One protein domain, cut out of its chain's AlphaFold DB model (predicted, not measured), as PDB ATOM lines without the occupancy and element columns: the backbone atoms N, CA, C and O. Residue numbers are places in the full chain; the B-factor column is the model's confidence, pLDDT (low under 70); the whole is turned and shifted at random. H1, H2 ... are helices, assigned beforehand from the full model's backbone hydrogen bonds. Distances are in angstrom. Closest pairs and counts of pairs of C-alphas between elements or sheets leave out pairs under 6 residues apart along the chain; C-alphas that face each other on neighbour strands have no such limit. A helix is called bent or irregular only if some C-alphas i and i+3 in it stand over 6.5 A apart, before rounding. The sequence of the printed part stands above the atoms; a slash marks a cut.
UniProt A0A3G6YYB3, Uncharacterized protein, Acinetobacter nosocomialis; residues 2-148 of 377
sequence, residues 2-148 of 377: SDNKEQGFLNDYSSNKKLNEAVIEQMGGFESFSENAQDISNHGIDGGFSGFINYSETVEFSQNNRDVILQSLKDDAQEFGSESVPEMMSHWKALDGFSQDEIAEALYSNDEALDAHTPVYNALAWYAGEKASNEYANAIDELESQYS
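This is residues 2 to 148 of the 377 residues of an uncharacterized protein of Acinetobacter nosocomialis (UniProt A0A3G6YYB3). One long helix, H7, runs as a spine through the domain, and shorter helices are set crosswise along it. H2 and H3 cross it along one stretch and arm H4a of the bent helix H4 crosses it nearer its start, while H6 meets it at its first residues; H1 packs on H2, and H5 bridges arm H4b and H6. The last residues, 143 to 148, stick out. The printed part has 147 residues with seven named helices, H1 to H7 in chain order, and no named strand: all helix. It is compact, with a radius of gyration of the C-alphas of 15.4 A, and only just elongated, spanning 48 by 32 by 24 A.

H1 is residues 2 to 12, 15.8 A long, from C-alpha 2 at (203.533, 210.736, 150.190). H2 is residues 17 to 26, and H3 is residues 30 to 43, 19.5 A long but irregular, with C-alphas 35 and 38 7.3 A apart. H4, residues 55 to 79, was assigned as one helix by its hydrogen bonds but is bent: C-alphas 64 and 67 are 8.3 A apart. Its arms are H4a, residues 55 to 64, and H4b, residues 67 to 79, 18.5 A long. H5 is residues 85 to 89 and H6 residues 100 to 108. H7, residues 117 to 147, is 45.3 A long and ends with C-alpha 147 at (195.298, 190.969, 147.230).

H2 and H7 are the hubs, touching four other helices each. H1 and H2 form a helical hairpin, closest at the C-alphas of Leu 10 and Lys 17, 5.5 A, with a shallow tilt of 32 degrees, only just short of steep, opposite ways. H2 touches residues 128 to 132 of H7, closest at the C-alphas of Asn 20 and Ala 132, 5.3 A. H3 touches residues 129 to 137 of H7, about perpendicular at 81 degrees, with the C-alphas of Ala 37 and Ser 133 closest, 4.4 A. H4a and H4b are about perpendicular at 87 degrees. H4a touches residues 118 to 126 of H7, closest at the C-alphas of Val 59 and Tyr 121, 5.1 A. H4b touches H5, closest at the C-alphas of Lys 74 and Val 85, 5.9 A. H5 touches H6, closest at the C-alphas of Pro 86 and Gln 100, 5.2 A. Every O i to N i+4 pair is within hydrogen-bond range in H1, H2, H4a, H4b, H5, H6 and H7; in H3 8 of 10 are.

The C-alphas of Ala 113 and Ser 148, the two farthest apart, are 52.9 A apart. The printed part has no cut. The link from H3 to H4 is long. Residue 2 and residues 147 to 148 are under 70 in pLDDT.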
ATOM      1  N   SER A   2     203.192 211.514 148.980       60.97
ATOM      2  CA  SER A   2     203.533 210.736 150.190       60.97
ATOM      3  C   SER A   2     202.470 210.844 151.290       60.97
ATOM      4  O   SER A   2     202.103 209.825 151.862       60.97
ATOM      5  N   ASP A   3     201.891 212.034 151.488       71.44
ATOM      6  CA  ASP A   3     200.944 212.313 152.579       71.44
ATOM      7  C   ASP A   3     199.726 211.374 152.592       71.44
ATOM      8  O   ASP A   3     199.238 211.002 153.653       71.44
ATOM      9  N   ASN A   4     199.235 210.938 151.424       80.75
ATOM     10  CA  ASN A   4     198.071 210.045 151.364       80.75
ATOM     11  C   ASN A   4     198.405 208.612 151.801       80.75
ATOM     12  O   ASN A   4     197.564 207.963 152.418       80.75
ATOM     13  N   LYS A   5     199.610 208.116 151.487       81.19
ATOM     14  CA  LYS A   5     200.037 206.762 151.875       81.19
ATOM     15  C   LYS A   5     200.311 206.687 153.370       81.19
ATOM     16  O   LYS A   5     199.843 205.770 154.034       81.19
ATOM     17  N   GLU A   6     201.003 207.699 153.883       88.19
ATOM     18  CA  GLU A   6     201.269 207.845 155.307       88.19
ATOM     19  C   GLU A   6     199.963 207.887 156.107       88.19
ATOM     20  O   GLU A   6     199.780 207.105 157.036       88.19
ATOM     21  N   GLN A   7     199.009 208.737 155.709       84.56
ATOM     22  CA  GLN A   7     197.722 208.812 156.402       84.56
ATOM     23  C   GLN A   7     196.920 207.509 156.305       84.56
ATOM     24  O   GLN A   7     196.232 207.180 157.267       84.56
ATOM     25  N   GLY A   8     197.009 206.763 155.200       83.44
ATOM     26  CA  GLY A   8     196.411 205.426 155.094       83.44
ATOM     27  C   GLY A   8     196.976 204.471 156.147       83.44
ATOM     28  O   GLY A   8     196.235 203.977 156.993       83.44
ATOM     29  N   PHE A   9     198.302 204.307 156.184       88.62
ATOM     30  CA  PHE A   9     198.974 203.476 157.192       88.62
ATOM     31  C   PHE A   9     198.612 203.890 158.628       88.62
ATOM     32  O   PHE A   9     198.196 203.065 159.444       88.62
ATOM     33  N   LEU A  10     198.721 205.185 158.931       87.62
ATOM     34  CA  LEU A  10     198.490 205.713 160.273       87.62
ATOM     35  C   LEU A  10     197.040 205.588 160.752       87.62
ATOM     36  O   LEU A  10     196.810 205.524 161.957       87.62
ATOM     37  N   ASN A  11     196.060 205.624 159.848       89.19
ATOM     38  CA  ASN A  11     194.648 205.550 160.225       89.19
ATOM     39  C   ASN A  11     194.134 204.112 160.287       89.19
ATOM     40  O   ASN A  11     193.299 203.820 161.143       89.19
ATOM     41  N   ASP A  12     194.625 203.247 159.400       88.19
ATOM     42  CA  ASP A  12     194.031 201.929 159.188       88.19
ATOM     43  C   ASP A  12     194.797 200.813 159.916       88.19
ATOM     44  O   ASP A  12     194.181 199.831 160.327       88.19
ATOM     45  N   TYR A  13     196.107 200.982 160.148       88.75
ATOM     46  CA  TYR A  13     196.979 199.902 160.638       88.75
ATOM     47  C   TYR A  13     197.794 200.241 161.892       88.75
ATOM     48  O   TYR A  13     198.289 199.341 162.568       88.75
ATOM     49  N   SER A  14     197.935 201.522 162.242       91.56
ATOM     50  CA  SER A  14     198.718 201.921 163.415       91.56
ATOM     51  C   SER A  14     197.948 201.722 164.720       91.56
ATOM     52  O   SER A  14     196.890 202.323 164.932       91.56
ATOM     53  N   SER A  15     198.519 200.954 165.652       92.94
ATOM     54  CA  SER A  15     197.954 200.825 167.004       92.94
ATOM     55  C   SER A  15     198.204 202.083 167.851       92.94
ATOM     56  O   SER A  15     197.420 202.420 168.743       92.94
ATOM     57  N   ASN A  16     199.272 202.823 167.531       95.56
ATOM     58  CA  ASN A  16     199.674 204.052 168.203       95.56
ATOM     59  C   ASN A  16     200.143 205.110 167.194       95.56
ATOM     60  O   ASN A  16     201.338 205.347 167.011       95.56
ATOM     61  N   LYS A  17     199.172 205.805 166.588       96.44
ATOM     62  CA  LYS A  17     199.412 206.812 165.541       96.44
ATOM     63  C   LYS A  17     200.497 207.832 165.904       96.44
ATOM     64  O   LYS A  17     201.367 208.104 165.089       96.44
ATOM     65  N   LYS A  18     200.491 208.346 167.140       97.56
ATOM     66  CA  LYS A  18     201.475 209.346 167.592       97.56
ATOM     67  C   LYS A  18     202.898 208.800 167.639       97.56
ATOM     68  O   LYS A  18     203.836 209.542 167.377       97.56
ATOM     69  N   LEU A  19     203.058 207.534 168.027       98.12
ATOM     70  CA  LEU A  19     204.368 206.892 168.058       98.12
ATOM     71  C   LEU A  19     204.902 206.720 166.638       98.12
ATOM     72  O   LEU A  19     206.037 207.098 166.366       98.12
ATOM     73  N   ASN A  20     204.062 206.201 165.740       97.62
ATOM     74  CA  ASN A  20     204.459 205.943 164.360       97.62
ATOM     75  C   ASN A  20     204.764 207.251 163.619       97.62
ATOM     76  O   ASN A  20     205.778 207.314 162.934       97.62
ATOM     77  N   GLU A  21     203.971 208.310 163.820       97.44
ATOM     78  CA  GLU A  21     204.267 209.662 163.308       97.44
ATOM     79  C   GLU A  21     205.655 210.142 163.763       97.44
ATOM     80  O   GLU A  21     206.474 210.529 162.934       97.44
ATOM     81  N   ALA A  22     205.964 210.041 165.060       98.31
ATOM     82  CA  ALA A  22     207.261 210.464 165.588       98.31
ATOM     83  C   ALA A  22     208.432 209.658 164.998       98.31
ATOM     84  O   ALA A  22     209.477 210.228 164.688       98.31
ATOM     85  N   VAL A  23     208.275 208.339 164.831       98.38
ATOM     86  CA  VAL A  23     209.299 207.485 164.204       98.38
ATOM     87  C   VAL A  23     209.490 207.847 162.731       98.38
ATOM     88  O   VAL A  23     210.627 207.987 162.284       98.38
ATOM     89  N   ILE A  24     208.399 208.038 161.985       97.56
ATOM     90  CA  ILE A  24     208.433 208.428 160.570       97.56
ATOM     91  C   ILE A  24     209.173 209.760 160.403       97.56
ATOM     92  O   ILE A  24     210.054 209.871 159.549       97.56
ATOM     93  N   GLU A  25     208.872 210.753 161.241       97.69
ATOM     94  CA  GLU A  25     209.579 212.036 161.251       97.69
ATOM     95  C   GLU A  25     211.074 211.857 161.564       97.69
ATOM     96  O   GLU A  25     211.919 212.388 160.838       97.69
ATOM     97  N   GLN A  26     211.412 211.060 162.586       97.94
ATOM     98  CA  GLN A  26     212.798 210.783 162.988       97.94
ATOM     99  C   GLN A  26     213.613 210.112 161.872       97.94
ATOM    100  O   GLN A  26     214.800 210.395 161.718       97.94
ATOM    101  N   MET A  27     212.984 209.250 161.070       97.56
ATOM    102  CA  MET A  27     213.631 208.567 159.944       97.56
ATOM    103  C   MET A  27     213.769 209.436 158.685       97.56
ATOM    104  O   MET A  27     214.343 208.985 157.693       97.56
ATOM    105  N   GLY A  28     213.296 210.686 158.714       96.88
ATOM    106  CA  GLY A  28     213.368 211.612 157.580       96.88
ATOM    107  C   GLY A  28     212.144 211.579 156.663       96.88
ATOM    108  O   GLY A  28     212.236 212.014 155.516       96.88
ATOM    109  N   GLY A  29     211.004 211.092 157.157       96.19
ATOM    110  CA  GLY A  29     209.731 211.053 156.443       96.19
ATOM    111  C   GLY A  29     209.324 209.654 155.981       96.19
ATOM    112  O   GLY A  29     210.085 208.689 156.059       96.19
ATOM    113  N   PHE A  30     208.084 209.554 155.493       95.12
ATOM    114  CA  PHE A  30     207.433 208.271 155.216       95.12
ATOM    115  C   PHE A  30     208.138 207.433 154.148       95.12
ATOM    116  O   PHE A  30     208.171 206.218 154.273       95.12
ATOM    117  N   GLU A  31     208.719 208.060 153.124       94.06
ATOM    118  CA  GLU A  31     209.442 207.356 152.054       94.06
ATOM    119  C   GLU A  31     210.645 206.590 152.622       94.06
ATOM    120  O   GLU A  31     210.672 205.362 152.551       94.06
ATOM    121  N   SER A  32     211.536 207.294 153.331       95.94
ATOM    122  CA  SER A  32     212.682 206.709 154.040       95.94
ATOM    123  C   SER A  32     212.254 205.635 155.047       95.94
ATOM    124  O   SER A  32     212.830 204.550 155.081       95.94
ATOM    125  N   PHE A  33     211.208 205.893 155.838       97.19
ATOM    126  CA  PHE A  33     210.659 204.889 156.754       97.19
ATOM    127  C   PHE A  33     210.203 203.626 156.007       97.19
ATOM    128  O   PHE A  33     210.647 202.530 156.335       97.19
ATOM    129  N   SER A  34     209.364 203.774 154.979       95.19
ATOM    130  CA  SER A  34     208.752 202.652 154.258       95.19
ATOM    131  C   SER A  34     209.765 201.767 153.527       95.19
ATOM    132  O   SER A  34     209.590 200.552 153.500       95.19
ATOM    133  N   GLU A  35     210.841 202.352 152.991       95.88
ATOM    134  CA  GLU A  35     211.928 201.614 152.333       95.88
ATOM    135  C   GLU A  35     212.725 200.745 153.315       95.88
ATOM    136  O   GLU A  35     213.235 199.692 152.937       95.88
ATOM    137  N   ASN A  36     212.823 201.170 154.578       97.75
ATOM    138  CA  ASN A  36     213.643 200.514 155.600       97.75
ATOM    139  C   ASN A  36     212.831 199.658 156.586       97.75
ATOM    140  O   ASN A  36     213.399 198.796 157.252       97.75
ATOM    141  N   ALA A  37     211.516 199.866 156.693       96.81
ATOM    142  CA  ALA A  37     210.670 199.230 157.703       96.81
ATOM    143  C   ALA A  37     210.718 197.693 157.649       96.81
ATOM    144  O   ALA A  37     210.807 197.046 158.691       96.81
ATOM    145  N   GLN A  38     210.729 197.094 156.452       96.88
ATOM    146  CA  GLN A  38     210.829 195.636 156.323       96.88
ATOM    147  C   GLN A  38     212.180 195.103 156.822       96.88
ATOM    148  O   GLN A  38     212.240 194.056 157.466       96.88
ATOM    149  N   ASP A  39     213.268 195.827 156.547       97.81
ATOM    150  CA  ASP A  39     214.616 195.454 156.980       97.81
ATOM    151  C   ASP A  39     214.740 195.551 158.505       97.81
ATOM    152  O   ASP A  39     215.173 194.605 159.163       97.81
ATOM    153  N   ILE A  40     214.230 196.642 159.086       98.25
ATOM    154  CA  ILE A  40     214.164 196.841 160.539       98.25
ATOM    155  C   ILE A  40     213.323 195.749 161.207       98.25
ATOM    156  O   ILE A  40     213.737 195.194 162.221       98.25
ATOM    157  N   SER A  41     212.157 195.414 160.647       97.62
ATOM    158  CA  SER A  41     211.288 194.357 161.176       97.62
ATOM    159  C   SER A  41     211.997 192.996 161.207       97.62
ATOM    160  O   SER A  41     211.908 192.257 162.189       97.62
ATOM    161  N   ASN A  42     212.772 192.684 160.165       96.94
ATOM    162  CA  ASN A  42     213.469 191.406 160.036       96.94
ATOM    163  C   ASN A  42     214.780 191.321 160.832       96.94
ATOM    164  O   ASN A  42     215.205 190.218 161.204       96.94
ATOM    165  N   HIS A  43     215.472 192.444 161.030       96.88
ATOM    166  CA  HIS A  43     216.866 192.451 161.484       96.88
ATOM    167  C   HIS A  43     217.148 193.341 162.698       96.88
ATOM    168  O   HIS A  43     218.239 193.236 163.257       96.88
ATOM    169  N   GLY A  44     216.167 194.113 163.161       97.06
ATOM    170  CA  GLY A  44     216.311 195.057 164.266       97.06
ATOM    171  C   GLY A  44     216.843 196.412 163.807       97.06
ATOM    172  O   GLY A  44     217.495 196.540 162.770       97.06
ATOM    173  N   ILE A  45     216.567 197.457 164.588       97.31
ATOM    174  CA  ILE A  45     216.932 198.838 164.222       97.31
ATOM    175  C   ILE A  45     218.376 199.210 164.595       97.31
ATOM    176  O   ILE A  45     218.883 200.270 164.223       97.31
ATOM    177  N   ASP A  46     219.090 198.325 165.292       94.62
ATOM    178  CA  ASP A  46     220.515 198.497 165.593       94.62
ATOM    179  C   ASP A  46     221.423 198.316 164.355       94.62
ATOM    180  O   ASP A  46     222.626 198.582 164.429       94.62
ATOM    181  N   GLY A  47     220.846 197.958 163.197       93.06
ATOM    182  CA  GLY A  47     221.512 197.821 161.895       93.06
ATOM    183  C   GLY A  47     222.055 199.116 161.268       93.06
ATOM    184  O   GLY A  47     222.741 199.053 160.248       93.06
ATOM    185  N   GLY A  48     221.824 200.279 161.888       93.56
ATOM    186  CA  GLY A  48     222.389 201.563 161.452       93.56
ATOM    187  C   GLY A  48     221.461 202.390 160.561       93.56
ATOM    188  O   GLY A  48     221.882 202.877 159.513       93.56
ATOM    189  N   PHE A  49     220.216 202.584 160.994       97.12
ATOM    190  CA  PHE A  49     219.211 203.364 160.269       97.12
ATOM    191  C   PHE A  49     219.238 204.844 160.659       97.12
ATOM    192  O   PHE A  49     219.458 205.189 161.823       97.12
ATOM    193  N   SER A  50     219.006 205.726 159.680       95.38
ATOM    194  CA  SER A  50     219.004 207.181 159.879       95.38
ATOM    195  C   SER A  50     218.100 207.592 161.048       95.38
ATOM    196  O   SER A  50     216.989 207.087 161.186       95.38
ATOM    197  N   GLY A  51     218.597 208.486 161.905       95.50
ATOM    198  CA  GLY A  51     217.906 208.920 163.123       95.50
ATOM    199  C   GLY A  51     218.053 207.980 164.329       95.50
ATOM    200  O   GLY A  51     217.730 208.392 165.442       95.50
ATOM    201  N   PHE A  52     218.588 206.765 164.152       97.31
ATOM    202  CA  PHE A  52     218.766 205.765 165.219       97.31
ATOM    203  C   PHE A  52     220.220 205.278 165.381       97.31
ATOM    204  O   PHE A  52     220.475 204.273 166.044       97.31
ATOM    205  N   ILE A  53     221.187 206.004 164.806       94.69
ATOM    206  CA  ILE A  53     222.614 205.632 164.808       94.69
ATOM    207  C   ILE A  53     223.337 206.169 166.046       94.69
ATOM    208  O   ILE A  53     224.099 205.444 166.688       94.69
ATOM    209  N   ASN A  54     223.149 207.453 166.370       96.06
ATOM    210  CA  ASN A  54     223.898 208.097 167.445       96.06
ATOM    211  C   ASN A  54     223.092 208.142 168.740       96.06
ATOM    212  O   ASN A  54     221.934 208.549 168.747       96.06
ATOM    213  N   TYR A  55     223.753 207.861 169.867       96.50
ATOM    214  CA  TYR A  55     223.122 207.958 171.187       96.50
ATOM    215  C   TYR A  55     222.565 209.344 171.504       96.50
ATOM    216  O   TYR A  55     221.577 209.451 172.217       96.50
ATOM    217  N   SER A  56     223.167 210.413 170.981       96.62
ATOM    218  CA  SER A  56     222.609 211.756 171.148       96.62
ATOM    219  C   SER A  56     221.229 211.890 170.502       96.62
ATOM    220  O   SER A  56     220.357 212.514 171.088       96.62
ATOM    221  N   GLU A  57     221.027 211.278 169.333       97.00
ATOM    222  CA  GLU A  57     219.762 211.330 168.592       97.00
ATOM    223  C   GLU A  57     218.716 210.421 169.245       97.00
ATOM    224  O   GLU A  57     217.590 210.850 169.481       97.00
ATOM    225  N   THR A  58     219.091 209.191 169.610       97.69
ATOM    226  CA  THR A  58     218.157 208.234 170.224       97.69
ATOM    227  C   THR A  58     217.728 208.656 171.624       97.69
ATOM    228  O   THR A  58     216.557 208.511 171.979       97.69
ATOM    229  N   VAL A  59     218.633 209.227 172.425       97.38
ATOM    230  CA  VAL A  59     218.276 209.753 173.748       97.38
ATOM    231  C   VAL A  59     217.326 210.940 173.617       97.38
ATOM    232  O   VAL A  59     216.301 210.956 174.300       97.38
ATOM    233  N   GLU A  60     217.613 211.890 172.723       97.44
ATOM    234  CA  GLU A  60     216.748 213.051 172.483       97.44
ATOM    235  C   GLU A  60     215.360 212.629 171.976       97.44
ATOM    236  O   GLU A  60     214.340 213.072 172.512       97.44
ATOM    237  N   PHE A  61     215.302 211.710 171.007       98.38
ATOM    238  CA  PHE A  61     214.050 211.146 170.502       98.38
ATOM    239  C   PHE A  61     213.214 210.524 171.630       98.38
ATOM    240  O   PHE A  61     212.026 210.830 171.775       98.38
ATOM    241  N   SER A  62     213.841 209.689 172.461       98.06
ATOM    242  CA  SER A  62     213.179 209.033 173.587       98.06
ATOM    243  C   SER A  62     212.706 210.013 174.649       98.06
ATOM    244  O   SER A  62     211.623 209.827 175.195       98.06
ATOM    245  N   GLN A  63     213.469 211.069 174.941       97.00
ATOM    246  CA  GLN A  63     213.052 212.123 175.869       97.00
ATOM    247  C   GLN A  63     211.818 212.871 175.350       97.00
ATOM    248  O   GLN A  63     210.849 213.042 176.094       97.00
ATOM    249  N   ASN A  64     211.818 213.250 174.071       98.00
ATOM    250  CA  ASN A  64     210.723 213.998 173.450       98.00
ATOM    251  C   ASN A  64     209.430 213.178 173.322       98.00
ATOM    252  O   ASN A  64     208.337 213.738 173.411       98.00
ATOM    253  N   ASN A  65     209.542 211.855 173.173       98.25
ATOM    254  CA  ASN A  65     208.407 210.953 172.954       98.25
ATOM    255  C   ASN A  65     208.131 210.002 174.134       98.25
ATOM    256  O   ASN A  65     207.328 209.072 174.011       98.25
ATOM    257  N   ARG A  66     208.754 210.241 175.298       97.56
ATOM    258  CA  ARG A  66     208.777 209.325 176.453       97.56
ATOM    259  C   ARG A  66     207.401 208.816 176.860       97.56
ATOM    260  O   ARG A  66     207.228 207.619 177.057       97.56
ATOM    261  N   ASP A  67     206.424 209.706 176.991       97.56
ATOM    262  CA  ASP A  67     205.092 209.336 177.480       97.56
ATOM    263  C   ASP A  67     204.365 208.390 176.515       97.56
ATOM    264  O   ASP A  67     203.687 207.459 176.953       97.56
ATOM    265  N   VAL A  68     204.531 208.601 175.206       98.19
ATOM    266  CA  VAL A  68     203.900 207.777 174.165       98.19
ATOM    267  C   VAL A  68     204.592 206.417 174.066       98.19
ATOM    268  O   VAL A  68     203.906 205.394 174.013       98.19
ATOM    269  N   ILE A  69     205.928 206.391 174.129       98.38
ATOM    270  CA  ILE A  69     206.714 205.149 174.148       98.38
ATOM    271  C   ILE A  69     206.366 204.319 175.389       98.38
ATOM    272  O   ILE A  69     206.072 203.130 175.285       98.38
ATOM    273  N   LEU A  70     206.336 204.942 176.572       98.00
ATOM    274  CA  LEU A  70     205.997 204.261 177.823       98.00
ATOM    275  C   LEU A  70     204.559 203.750 177.851       98.00
ATOM    276  O   LEU A  70     204.296 202.758 178.525       98.00
ATOM    277  N   GLN A  71     203.624 204.420 177.177       97.88
ATOM    278  CA  GLN A  71     202.267 203.901 177.036       97.88
ATOM    279  C   GLN A  71     202.263 202.632 176.176       97.88
ATOM    280  O   GLN A  71     201.761 201.614 176.641       97.88
ATOM    281  N   SER A  72     202.917 202.660 175.010       97.75
ATOM    282  CA  SER A  72     203.063 201.484 174.136       97.75
ATOM    283  C   SER A  72     203.715 200.301 174.863       97.75
ATOM    284  O   SER A  72     203.209 199.184 174.827       97.75
ATOM    285  N   LEU A  73     204.786 200.554 175.626       97.81
ATOM    286  CA  LEU A  73     205.464 199.519 176.412       97.81
ATOM    287  C   LEU A  73     204.598 198.924 177.519       97.81
ATOM    288  O   LEU A  73     204.774 197.759 177.858       97.81
ATOM    289  N   LYS A  74     203.704 199.709 178.132       98.06
ATOM    290  CA  LYS A  74     202.774 199.186 179.144       98.06
ATOM    291  C   LYS A  74     201.757 198.247 178.515       98.06
ATOM    292  O   LYS A  74     201.456 197.222 179.120       98.06
ATOM    293  N   ASP A  75     201.252 198.611 177.340       97.12
ATOM    294  CA  ASP A  75     200.283 197.804 176.605       97.12
ATOM    295  C   ASP A  75     200.929 196.469 176.184       97.12
ATOM    296  O   ASP A  75     200.392 195.407 176.502       97.12
ATOM    297  N   ASP A  76     202.153 196.512 175.640       97.38
ATOM    298  CA  ASP A  76     202.935 195.313 175.297       97.38
ATOM    299  C   ASP A  76     203.298 194.473 176.538       97.38
ATOM    300  O   ASP A  76     203.129 193.255 176.541       97.38
ATOM    301  N   ALA A  77     203.750 195.096 177.635       97.31
ATOM    302  CA  ALA A  77     204.072 194.381 178.874       97.31
ATOM    303  C   ALA A  77     202.854 193.624 179.420       97.31
ATOM    304  O   ALA A  77     202.977 192.475 179.853       97.31
ATOM    305  N   GLN A  78     201.670 194.240 179.361       97.12
ATOM    306  CA  GLN A  78     200.423 193.596 179.754       97.12
ATOM    307  C   GLN A  78     200.069 192.426 178.823       97.12
ATOM    308  O   GLN A  78     199.636 191.380 179.312       97.12
ATOM    309  N   GLU A  79     200.251 192.580 177.510       97.12
ATOM    310  CA  GLU A  79     200.002 191.526 176.521       97.12
ATOM    311  C   GLU A  79     200.923 190.312 176.724       97.12
ATOM    312  O   GLU A  79     200.460 189.168 176.708       97.12
ATOM    313  N   PHE A  80     202.203 190.550 177.016       96.50
ATOM    314  CA  PHE A  80     203.187 189.496 177.280       96.50
ATOM    315  C   PHE A  80     203.128 188.921 178.705       96.50
ATOM    316  O   PHE A  80     203.847 187.970 179.019       96.50
ATOM    317  N   GLY A  81     202.259 189.452 179.569       96.94
ATOM    318  CA  GLY A  81     202.081 188.975 180.941       96.94
ATOM    319  C   GLY A  81     203.199 189.383 181.906       96.94
ATOM    320  O   GLY A  81     203.375 188.725 182.930       96.94
ATOM    321  N   SER A  82     203.946 190.445 181.596       96.44
ATOM    322  CA  SER A  82     204.871 191.091 182.533       96.44
ATOM    323  C   SER A  82     204.100 191.957 183.537       96.44
ATOM    324  O   SER A  82     203.122 192.621 183.192       96.44
ATOM    325  N   GLU A  83     204.544 191.988 184.794       95.62
ATOM    326  CA  GLU A  83     203.917 192.787 185.853       95.62
ATOM    327  C   GLU A  83     204.271 194.279 185.732       95.62
ATOM    328  O   GLU A  83     203.560 195.135 186.270       95.62
ATOM    329  N   SER A  84     205.365 194.617 185.032       97.81
ATOM    330  CA  SER A  84     205.809 196.003 184.843       97.81
ATOM    331  C   SER A  84     206.702 196.221 183.607       97.81
ATOM    332  O   SER A  84     207.322 195.294 183.092       97.81
ATOM    333  N   VAL A  85     206.824 197.482 183.164       98.25
ATOM    334  CA  VAL A  85     207.747 197.875 182.077       98.25
ATOM    335  C   VAL A  85     209.221 197.586 182.418       98.25
ATOM    336  O   VAL A  85     209.892 196.994 181.577       98.25
ATOM    337  N   PRO A  86     209.751 197.922 183.618       98.38
ATOM    338  CA  PRO A  86     211.127 197.567 183.977       98.38
ATOM    339  C   PRO A  86     211.402 196.060 183.959       98.38
ATOM    340  O   PRO A  86     212.485 195.649 183.554       98.38
ATOM    341  N   GLU A  87     210.431 195.232 184.364       98.25
ATOM    342  CA  GLU A  87     210.548 193.774 184.261       98.25
ATOM    343  C   GLU A  87     210.692 193.338 182.801       98.25
ATOM    344  O   GLU A  87     211.663 192.659 182.470       98.25
ATOM    345  N   MET A  88     209.800 193.795 181.916       98.12
ATOM    346  CA  MET A  88     209.873 193.481 180.487       98.12
ATOM    347  C   MET A  88     211.211 193.925 179.873       98.12
ATOM    348  O   MET A  88     211.881 193.139 179.203       98.12
ATOM    349  N   MET A  89     211.635 195.162 180.145       98.31
ATOM    350  CA  MET A  89     212.885 195.725 179.626       98.31
ATOM    351  C   MET A  89     214.132 195.020 180.173       98.31
ATOM    352  O   MET A  89     215.145 194.958 179.484       98.31
ATOM    353  N   SER A  90     214.076 194.432 181.375       97.75
ATOM    354  CA  SER A  90     215.209 193.684 181.946       97.75
ATOM    355  C   SER A  90     215.571 192.409 181.174       97.75
ATOM    356  O   SER A  90     216.631 191.831 181.398       97.75
ATOM    357  N   HIS A  91     214.712 191.977 180.247       97.50
ATOM    358  CA  HIS A  91     214.977 190.863 179.337       97.50
ATOM    359  C   HIS A  91     215.589 191.297 178.000       97.50
ATOM    360  O   HIS A  91     215.911 190.446 177.168       97.50
ATOM    361  N   TRP A  92     215.747 192.601 177.766       97.31
ATOM    362  CA  TRP A  92     216.322 193.114 176.532       97.31
ATOM    363  C   TRP A  92     217.843 193.056 176.581       97.31
ATOM    364  O   TRP A  92     218.473 193.613 177.475       97.31
ATOM    365  N   LYS A  93     218.444 192.477 175.541       97.00
ATOM    366  CA  LYS A  93     219.901 192.355 175.399       97.00
ATOM    367  C   LYS A  93     220.635 193.702 175.479       97.00
ATOM    368  O   LYS A  93     221.757 193.767 175.969       97.00
ATOM    369  N   ALA A  94     220.006 194.783 175.010       96.56
ATOM    370  CA  ALA A  94     220.560 196.139 175.081       96.56
ATOM    371  C   ALA A  94     220.770 196.638 176.525       96.56
ATOM    372  O   ALA A  94     221.527 197.583 176.742       96.56
ATOM    373  N   LEU A  95     220.113 196.002 177.499       97.88
ATOM    374  CA  LEU A  95     220.141 196.353 178.917       97.88
ATOM    375  C   LEU A  95     220.768 195.245 179.779       97.88
ATOM    376  O   LEU A  95     220.615 195.249 181.003       97.88
ATOM    377  N   ASP A  96     221.516 194.323 179.163       97.62
ATOM    378  CA  ASP A  96     222.278 193.300 179.880       97.62
ATOM    379  C   ASP A  96     223.218 193.953 180.908       97.62
ATOM    380  O   ASP A  96     224.119 194.722 180.569       97.62
ATOM    381  N   GLY A  97     223.030 193.605 182.182       97.25
ATOM    382  CA  GLY A  97     223.831 194.120 183.295       97.25
ATOM    383  C   GLY A  97     223.146 195.190 184.145       97.25
ATOM    384  O   GLY A  97     223.685 195.508 185.202       97.25
ATOM    385  N   PHE A  98     221.963 195.670 183.751       98.00
ATOM    386  CA  PHE A  98     221.133 196.556 184.569       98.00
ATOM    387  C   PHE A  98     220.023 195.773 185.282       98.00
ATOM    388  O   PHE A  98     219.371 194.898 184.710       98.00
ATOM    389  N   SER A  99     219.806 196.075 186.557       98.25
ATOM    390  CA  SER A  99     218.696 195.543 187.349       98.25
ATOM    391  C   SER A  99     217.377 196.256 187.036       98.25
ATOM    392  O   SER A  99     217.358 197.372 186.519       98.25
ATOM    393  N   GLN A 100     216.248 195.638 187.403       98.31
ATOM    394  CA  GLN A 100     214.928 196.269 187.262       98.31
ATOM    395  C   GLN A 100     214.831 197.598 188.024       98.31
ATOM    396  O   GLN A 100     214.188 198.524 187.533       98.31
ATOM    397  N   ASP A 101     215.489 197.713 189.183       98.25
ATOM    398  CA  ASP A 101     215.515 198.946 189.977       98.25
ATOM    399  C   ASP A 101     216.294 200.058 189.257       98.25
ATOM    400  O   ASP A 101     215.807 201.182 189.190       98.25
ATOM    401  N   GLU A 102     217.449 199.750 188.655       98.25
ATOM    402  CA  GLU A 102     218.237 200.716 187.866       98.25
ATOM    403  C   GLU A 102     217.491 201.159 186.600       98.25
ATOM    404  O   GLU A 102     217.483 202.345 186.264       98.25
ATOM    405  N   ILE A 103     216.812 200.226 185.920       98.38
ATOM    406  CA  ILE A 103     215.955 200.542 184.770       98.38
ATOM    407  C   ILE A 103     214.795 201.436 185.217       98.38
ATOM    408  O   ILE A 103     214.526 202.456 184.587       98.38
ATOM    409  N   ALA A 104     214.116 201.099 186.315       97.88
ATOM    410  CA  ALA A 104     213.033 201.914 186.853       97.88
ATOM    411  C   ALA A 104     213.523 203.315 187.258       97.88
ATOM    412  O   ALA A 104     212.849 204.306 186.976       97.88
ATOM    413  N   GLU A 105     214.696 203.416 187.880       97.69
ATOM    414  CA  GLU A 105     215.294 204.692 188.264       97.69
ATOM    415  C   GLU A 105     215.603 205.552 187.032       97.69
ATOM    416  O   GLU A 105     215.211 206.717 186.995       97.69
ATOM    417  N   ALA A 106     216.193 204.980 185.981       97.31
ATOM    418  CA  ALA A 106     216.427 205.680 184.719       97.31
ATOM    419  C   ALA A 106     215.121 206.095 184.020       97.31
ATOM    420  O   ALA A 106     215.019 207.203 183.499       97.31
ATOM    421  N   LEU A 107     214.100 205.230 184.027       96.81
ATOM    422  CA  LEU A 107     212.819 205.520 183.386       96.81
ATOM    423  C   LEU A 107     212.052 206.627 184.093       96.81
ATOM    424  O   LEU A 107     211.417 207.424 183.410       96.81
ATOM    425  N   TYR A 108     212.038 206.652 185.427       95.38
ATOM    426  CA  TYR A 108     211.139 207.505 186.213       95.38
ATOM    427  C   TYR A 108     211.818 208.694 186.892       95.38
ATOM    428  O   TYR A 108     211.114 209.609 187.330       95.38
ATOM    429  N   SER A 109     213.147 208.717 186.970       93.75
ATOM    430  CA  SER A 109     213.889 209.908 187.375       93.75
ATOM    431  C   SER A 109     214.159 210.823 186.177       93.75
ATOM    432  O   SER A 109     214.118 210.406 185.023       93.75
ATOM    433  N   ASN A 110     214.448 212.089 186.472       86.50
ATOM    434  CA  ASN A 110     214.976 213.044 185.495       86.50
ATOM    435  C   ASN A 110     216.499 213.215 185.671       86.50
ATOM    436  O   ASN A 110     217.031 214.279 185.358       86.50
ATOM    437  N   ASP A 111     217.178 212.242 186.288       93.50
ATOM    438  CA  ASP A 111     218.608 212.335 186.574       93.50
ATOM    439  C   ASP A 111     219.426 211.720 185.432       93.50
ATOM    440  O   ASP A 111     219.612 210.507 185.341       93.50
ATOM    441  N   GLU A 112     219.927 212.583 184.550       93.12
ATOM    442  CA  GLU A 112     220.782 212.193 183.423       93.12
ATOM    443  C   GLU A 112     222.166 211.687 183.864       93.12
ATOM    444  O   GLU A 112     222.903 211.133 183.050       93.12
ATOM    445  N   ALA A 113     222.546 211.870 185.137       93.50
ATOM    446  CA  ALA A 113     223.824 211.396 185.667       93.50
ATOM    447  C   ALA A 113     223.811 209.907 186.049       93.50
ATOM    448  O   ALA A 113     224.852 209.379 186.444       93.50
ATOM    449  N   LEU A 114     222.662 209.230 185.956       92.06
ATOM    450  CA  LEU A 114     222.564 207.794 186.202       92.06
ATOM    451  C   LEU A 114     223.272 207.005 185.098       92.06
ATOM    452  O   LEU A 114     223.006 207.204 183.914       92.06
ATOM    453  N   ASP A 115     224.095 206.028 185.488       94.12
ATOM    454  CA  ASP A 115     224.823 205.160 184.550       94.12
ATOM    455  C   ASP A 115     223.876 204.421 183.577       94.12
ATOM    456  O   ASP A 115     224.230 204.161 182.427       94.12
ATOM    457  N   ALA A 116     222.650 204.123 184.023       95.69
ATOM    458  CA  ALA A 116     221.616 203.458 183.232       95.69
ATOM    459  C   ALA A 116     220.835 204.396 182.290       95.69
ATOM    460  O   ALA A 116     220.127 203.901 181.414       95.69
ATOM    461  N   HIS A 117     220.956 205.725 182.421       97.44
ATOM    462  CA  HIS A 117     220.121 206.680 181.679       97.44
ATOM    463  C   HIS A 117     220.276 206.526 180.159       97.44
ATOM    464  O   HIS A 117     219.311 206.218 179.461       97.44
ATOM    465  N   THR A 118     221.493 206.681 179.631       97.25
ATOM    466  CA  THR A 118     221.742 206.592 178.181       97.25
ATOM    467  C   THR A 118     221.377 205.220 177.596       97.25
ATOM    468  O   THR A 118     220.663 205.201 176.593       97.25
ATOM    469  N   PRO A 119     221.785 204.074 178.185       98.00
ATOM    470  CA  PRO A 119     221.376 202.757 177.691       98.00
ATOM    471  C   PRO A 119     219.857 202.561 177.652       98.00
ATOM    472  O   PRO A 119     219.333 202.090 176.645       98.00
ATOM    473  N   VAL A 120     219.146 202.968 178.710       98.38
ATOM    474  CA  VAL A 120     217.684 202.832 178.795       98.38
ATOM    475  C   VAL A 120     216.992 203.688 177.740       98.38
ATOM    476  O   VAL A 120     216.153 203.175 177.006       98.38
ATOM    477  N   TYR A 121     217.365 204.961 177.600       98.12
ATOM    478  CA  TYR A 121     216.758 205.844 176.601       98.12
ATOM    479  C   TYR A 121     217.110 205.443 175.166       98.12
ATOM    480  O   TYR A 121     216.262 205.541 174.282       98.12
ATOM    481  N   ASN A 122     218.313 204.925 174.923       97.94
ATOM    482  CA  ASN A 122     218.646 204.348 173.626       97.94
ATOM    483  C   ASN A 122     217.773 203.118 173.317       97.94
ATOM    484  O   ASN A 122     217.236 203.004 172.219       97.94
ATOM    485  N   ALA A 123     217.565 202.235 174.297       98.25
ATOM    486  CA  ALA A 123     216.710 201.064 174.134       98.25
ATOM    487  C   ALA A 123     215.231 201.434 173.902       98.25
ATOM    488  O   ALA A 123     214.560 200.787 173.103       98.25
ATOM    489  N   LEU A 124     214.727 202.495 174.547       98.44
ATOM    490  CA  LEU A 124     213.384 203.031 174.286       98.44
ATOM    491  C   LEU A 124     213.216 203.498 172.830       98.44
ATOM    492  O   LEU A 124     212.170 203.250 172.231       98.44
ATOM    493  N   ALA A 125     214.237 204.147 172.265       98.50
ATOM    494  CA  ALA A 125     214.202 204.610 170.881       98.50
ATOM    495  C   ALA A 125     214.192 203.421 169.922       98.50
ATOM    496  O   ALA A 125     213.391 203.388 168.991       98.50
ATOM    497  N   TRP A 126     215.042 202.423 170.181       98.38
ATOM    498  CA  TRP A 126     215.084 201.219 169.362       98.38
ATOM    499  C   TRP A 126     213.758 200.463 169.379       98.38
ATOM    500  O   TRP A 126     213.224 200.145 168.321       98.38
ATOM    501  N   TYR A 127     213.164 200.285 170.561       98.44
ATOM    502  CA  TYR A 127     211.829 199.709 170.683       98.44
ATOM    503  C   TYR A 127     210.787 200.468 169.849       98.44
ATOM    504  O   TYR A 127     210.003 199.841 169.143       98.44
ATOM    505  N   ALA A 128     210.777 201.804 169.904       98.50
ATOM    506  CA  ALA A 128     209.820 202.607 169.146       98.50
ATOM    507  C   ALA A 128     209.948 202.377 167.634       98.50
ATOM    508  O   ALA A 128     208.947 202.149 166.955       98.50
ATOM    509  N   GLY A 129     211.180 202.404 167.121       98.38
ATOM    510  CA  GLY A 129     211.446 202.193 165.703       98.38
ATOM    511  C   GLY A 129     211.115 200.776 165.229       98.38
ATOM    512  O   GLY A 129     210.495 200.612 164.178       98.38
ATOM    513  N   GLU A 130     211.439 199.755 166.024       98.50
ATOM    514  CA  GLU A 130     211.085 198.360 165.727       98.50
ATOM    515  C   GLU A 130     209.575 198.125 165.788       98.50
ATOM    516  O   GLU A 130     209.022 197.467 164.910       98.50
ATOM    517  N   LYS A 131     208.874 198.692 166.779       98.06
ATOM    518  CA  LYS A 131     207.414 198.584 166.897       98.06
ATOM    519  C   LYS A 131     206.717 199.176 165.673       98.06
ATOM    520  O   LYS A 131     205.909 198.486 165.055       98.06
ATOM    521  N   ALA A 132     207.063 200.408 165.296       98.19
ATOM    522  CA  ALA A 132     206.483 201.069 164.128       98.19
ATOM    523  C   ALA A 132     206.775 200.299 162.829       98.19
ATOM    524  O   ALA A 132     205.883 200.117 162.002       98.19
ATOM    525  N   SER A 133     208.005 199.800 162.674       98.25
ATOM    526  CA  SER A 133     208.418 199.024 161.499       98.25
ATOM    527  C   SER A 133     207.694 197.679 161.401       98.25
ATOM    528  O   SER A 133     207.256 197.300 160.320       98.25
ATOM    529  N   ASN A 134     207.497 196.986 162.528       97.94
ATOM    530  CA  ASN A 134     206.722 195.745 162.588       97.94
ATOM    531  C   ASN A 134     205.240 195.969 162.257       97.94
ATOM    532  O   ASN A 134     204.649 195.165 161.544       97.94
ATOM    533  N   GLU A 135     204.626 197.051 162.749       97.12
ATOM    534  CA  GLU A 135     203.245 197.397 162.382       97.12
ATOM    535  C   GLU A 135     203.111 197.660 160.881       97.12
ATOM    536  O   GLU A 135     202.155 197.198 160.261       97.12
ATOM    537  N   TYR A 136     204.082 198.358 160.289       96.00
ATOM    538  CA  TYR A 136     204.107 198.597 158.851       96.00
ATOM    539  C   TYR A 136     204.290 197.305 158.047       96.00
ATOM    540  O   TYR A 136     203.508 197.052 157.137       96.00
ATOM    541  N   ALA A 137     205.269 196.467 158.400       95.69
ATOM    542  CA  ALA A 137     205.510 195.191 157.725       95.69
ATOM    543  C   ALA A 137     204.274 194.277 157.779       95.69
ATOM    544  O   ALA A 137     203.834 193.771 156.754       95.69
ATOM    545  N   ASN A 138     203.634 194.163 158.948       94.62
ATOM    546  CA  ASN A 138     202.396 193.394 159.095       94.62
ATOM    547  C   ASN A 138     201.250 193.952 158.235       94.62
ATOM    548  O   ASN A 138     200.460 193.179 157.697       94.62
ATOM    549  N   ALA A 139     201.144 195.279 158.104       92.38
ATOM    550  CA  ALA A 139     200.143 195.906 157.244       92.38
ATOM    551  C   ALA A 139     200.371 195.564 155.766       92.38
ATOM    552  O   ALA A 139     199.411 195.296 155.044       92.38
ATOM    553  N   ILE A 140     201.632 195.546 155.322       89.50
ATOM    554  CA  ILE A 140     201.994 195.114 153.970       89.50
ATOM    555  C   ILE A 140     201.660 193.635 153.776       89.50
ATOM    556  O   ILE A 140     200.960 193.325 152.821       89.50
ATOM    557  N   ASP A 141     202.039 192.752 154.700       88.56
ATOM    558  CA  ASP A 141     201.720 191.320 154.619       88.56
ATOM    559  C   ASP A 141     200.199 191.061 154.581       88.56
ATOM    560  O   ASP A 141     199.722 190.190 153.849       88.56
ATOM    561  N   GLU A 142     199.406 191.815 155.352       87.38
ATOM    562  CA  GLU A 142     197.942 191.716 155.343       87.38
ATOM    563  C   GLU A 142     197.353 192.178 154.006       87.38
ATOM    564  O   GLU A 142     196.482 191.502 153.453       87.38
ATOM    565  N   LEU A 143     197.842 193.299 153.467       81.94
ATOM    566  CA  LEU A 143     197.444 193.793 152.150       81.94
ATOM    567  C   LEU A 143     197.837 192.787 151.064       81.94
ATOM    568  O   LEU A 143     196.986 192.369 150.283       81.94
ATOM    569  N   GLU A 144     199.083 192.325 151.048       83.00
ATOM    570  CA  GLU A 144     199.556 191.316 150.104       83.00
ATOM    571  C   GLU A 144     198.744 190.026 150.213       83.00
ATOM    572  O   GLU A 144     198.352 189.481 149.190       83.00
ATOM    573  N   SER A 145     198.379 189.568 151.414       83.12
ATOM    574  CA  SER A 145     197.502 188.401 151.578       83.12
ATOM    575  C   SER A 145     196.054 188.669 151.152       83.12
ATOM    576  O   SER A 145     195.358 187.741 150.734       83.12
ATOM    577  N   GLN A 146     195.557 189.899 151.291       73.19
ATOM    578  CA  GLN A 146     194.216 190.275 150.851       73.19
ATOM    579  C   GLN A 146     194.124 190.342 149.324       73.19
ATOM    580  O   GLN A 146     193.074 189.999 148.771       73.19
ATOM    581  N   TYR A 147     195.201 190.782 148.675       69.88
ATOM    582  CA  TYR A 147     195.298 190.969 147.230       69.88
ATOM    583  C   TYR A 147     196.054 189.845 146.516       69.88
ATOM    584  O   TYR A 147     196.098 189.851 145.291       69.88
ATOM    585  N   SER A 148     196.586 188.853 147.239       61.16
ATOM    586  CA  SER A 148     197.213 187.681 146.633       61.16
ATOM    587  C   SER A 148     196.178 186.944 145.788       61.16
ATOM    588  O   SER A 148     195.110 186.593 146.299       61.16
TER     589      SER A 148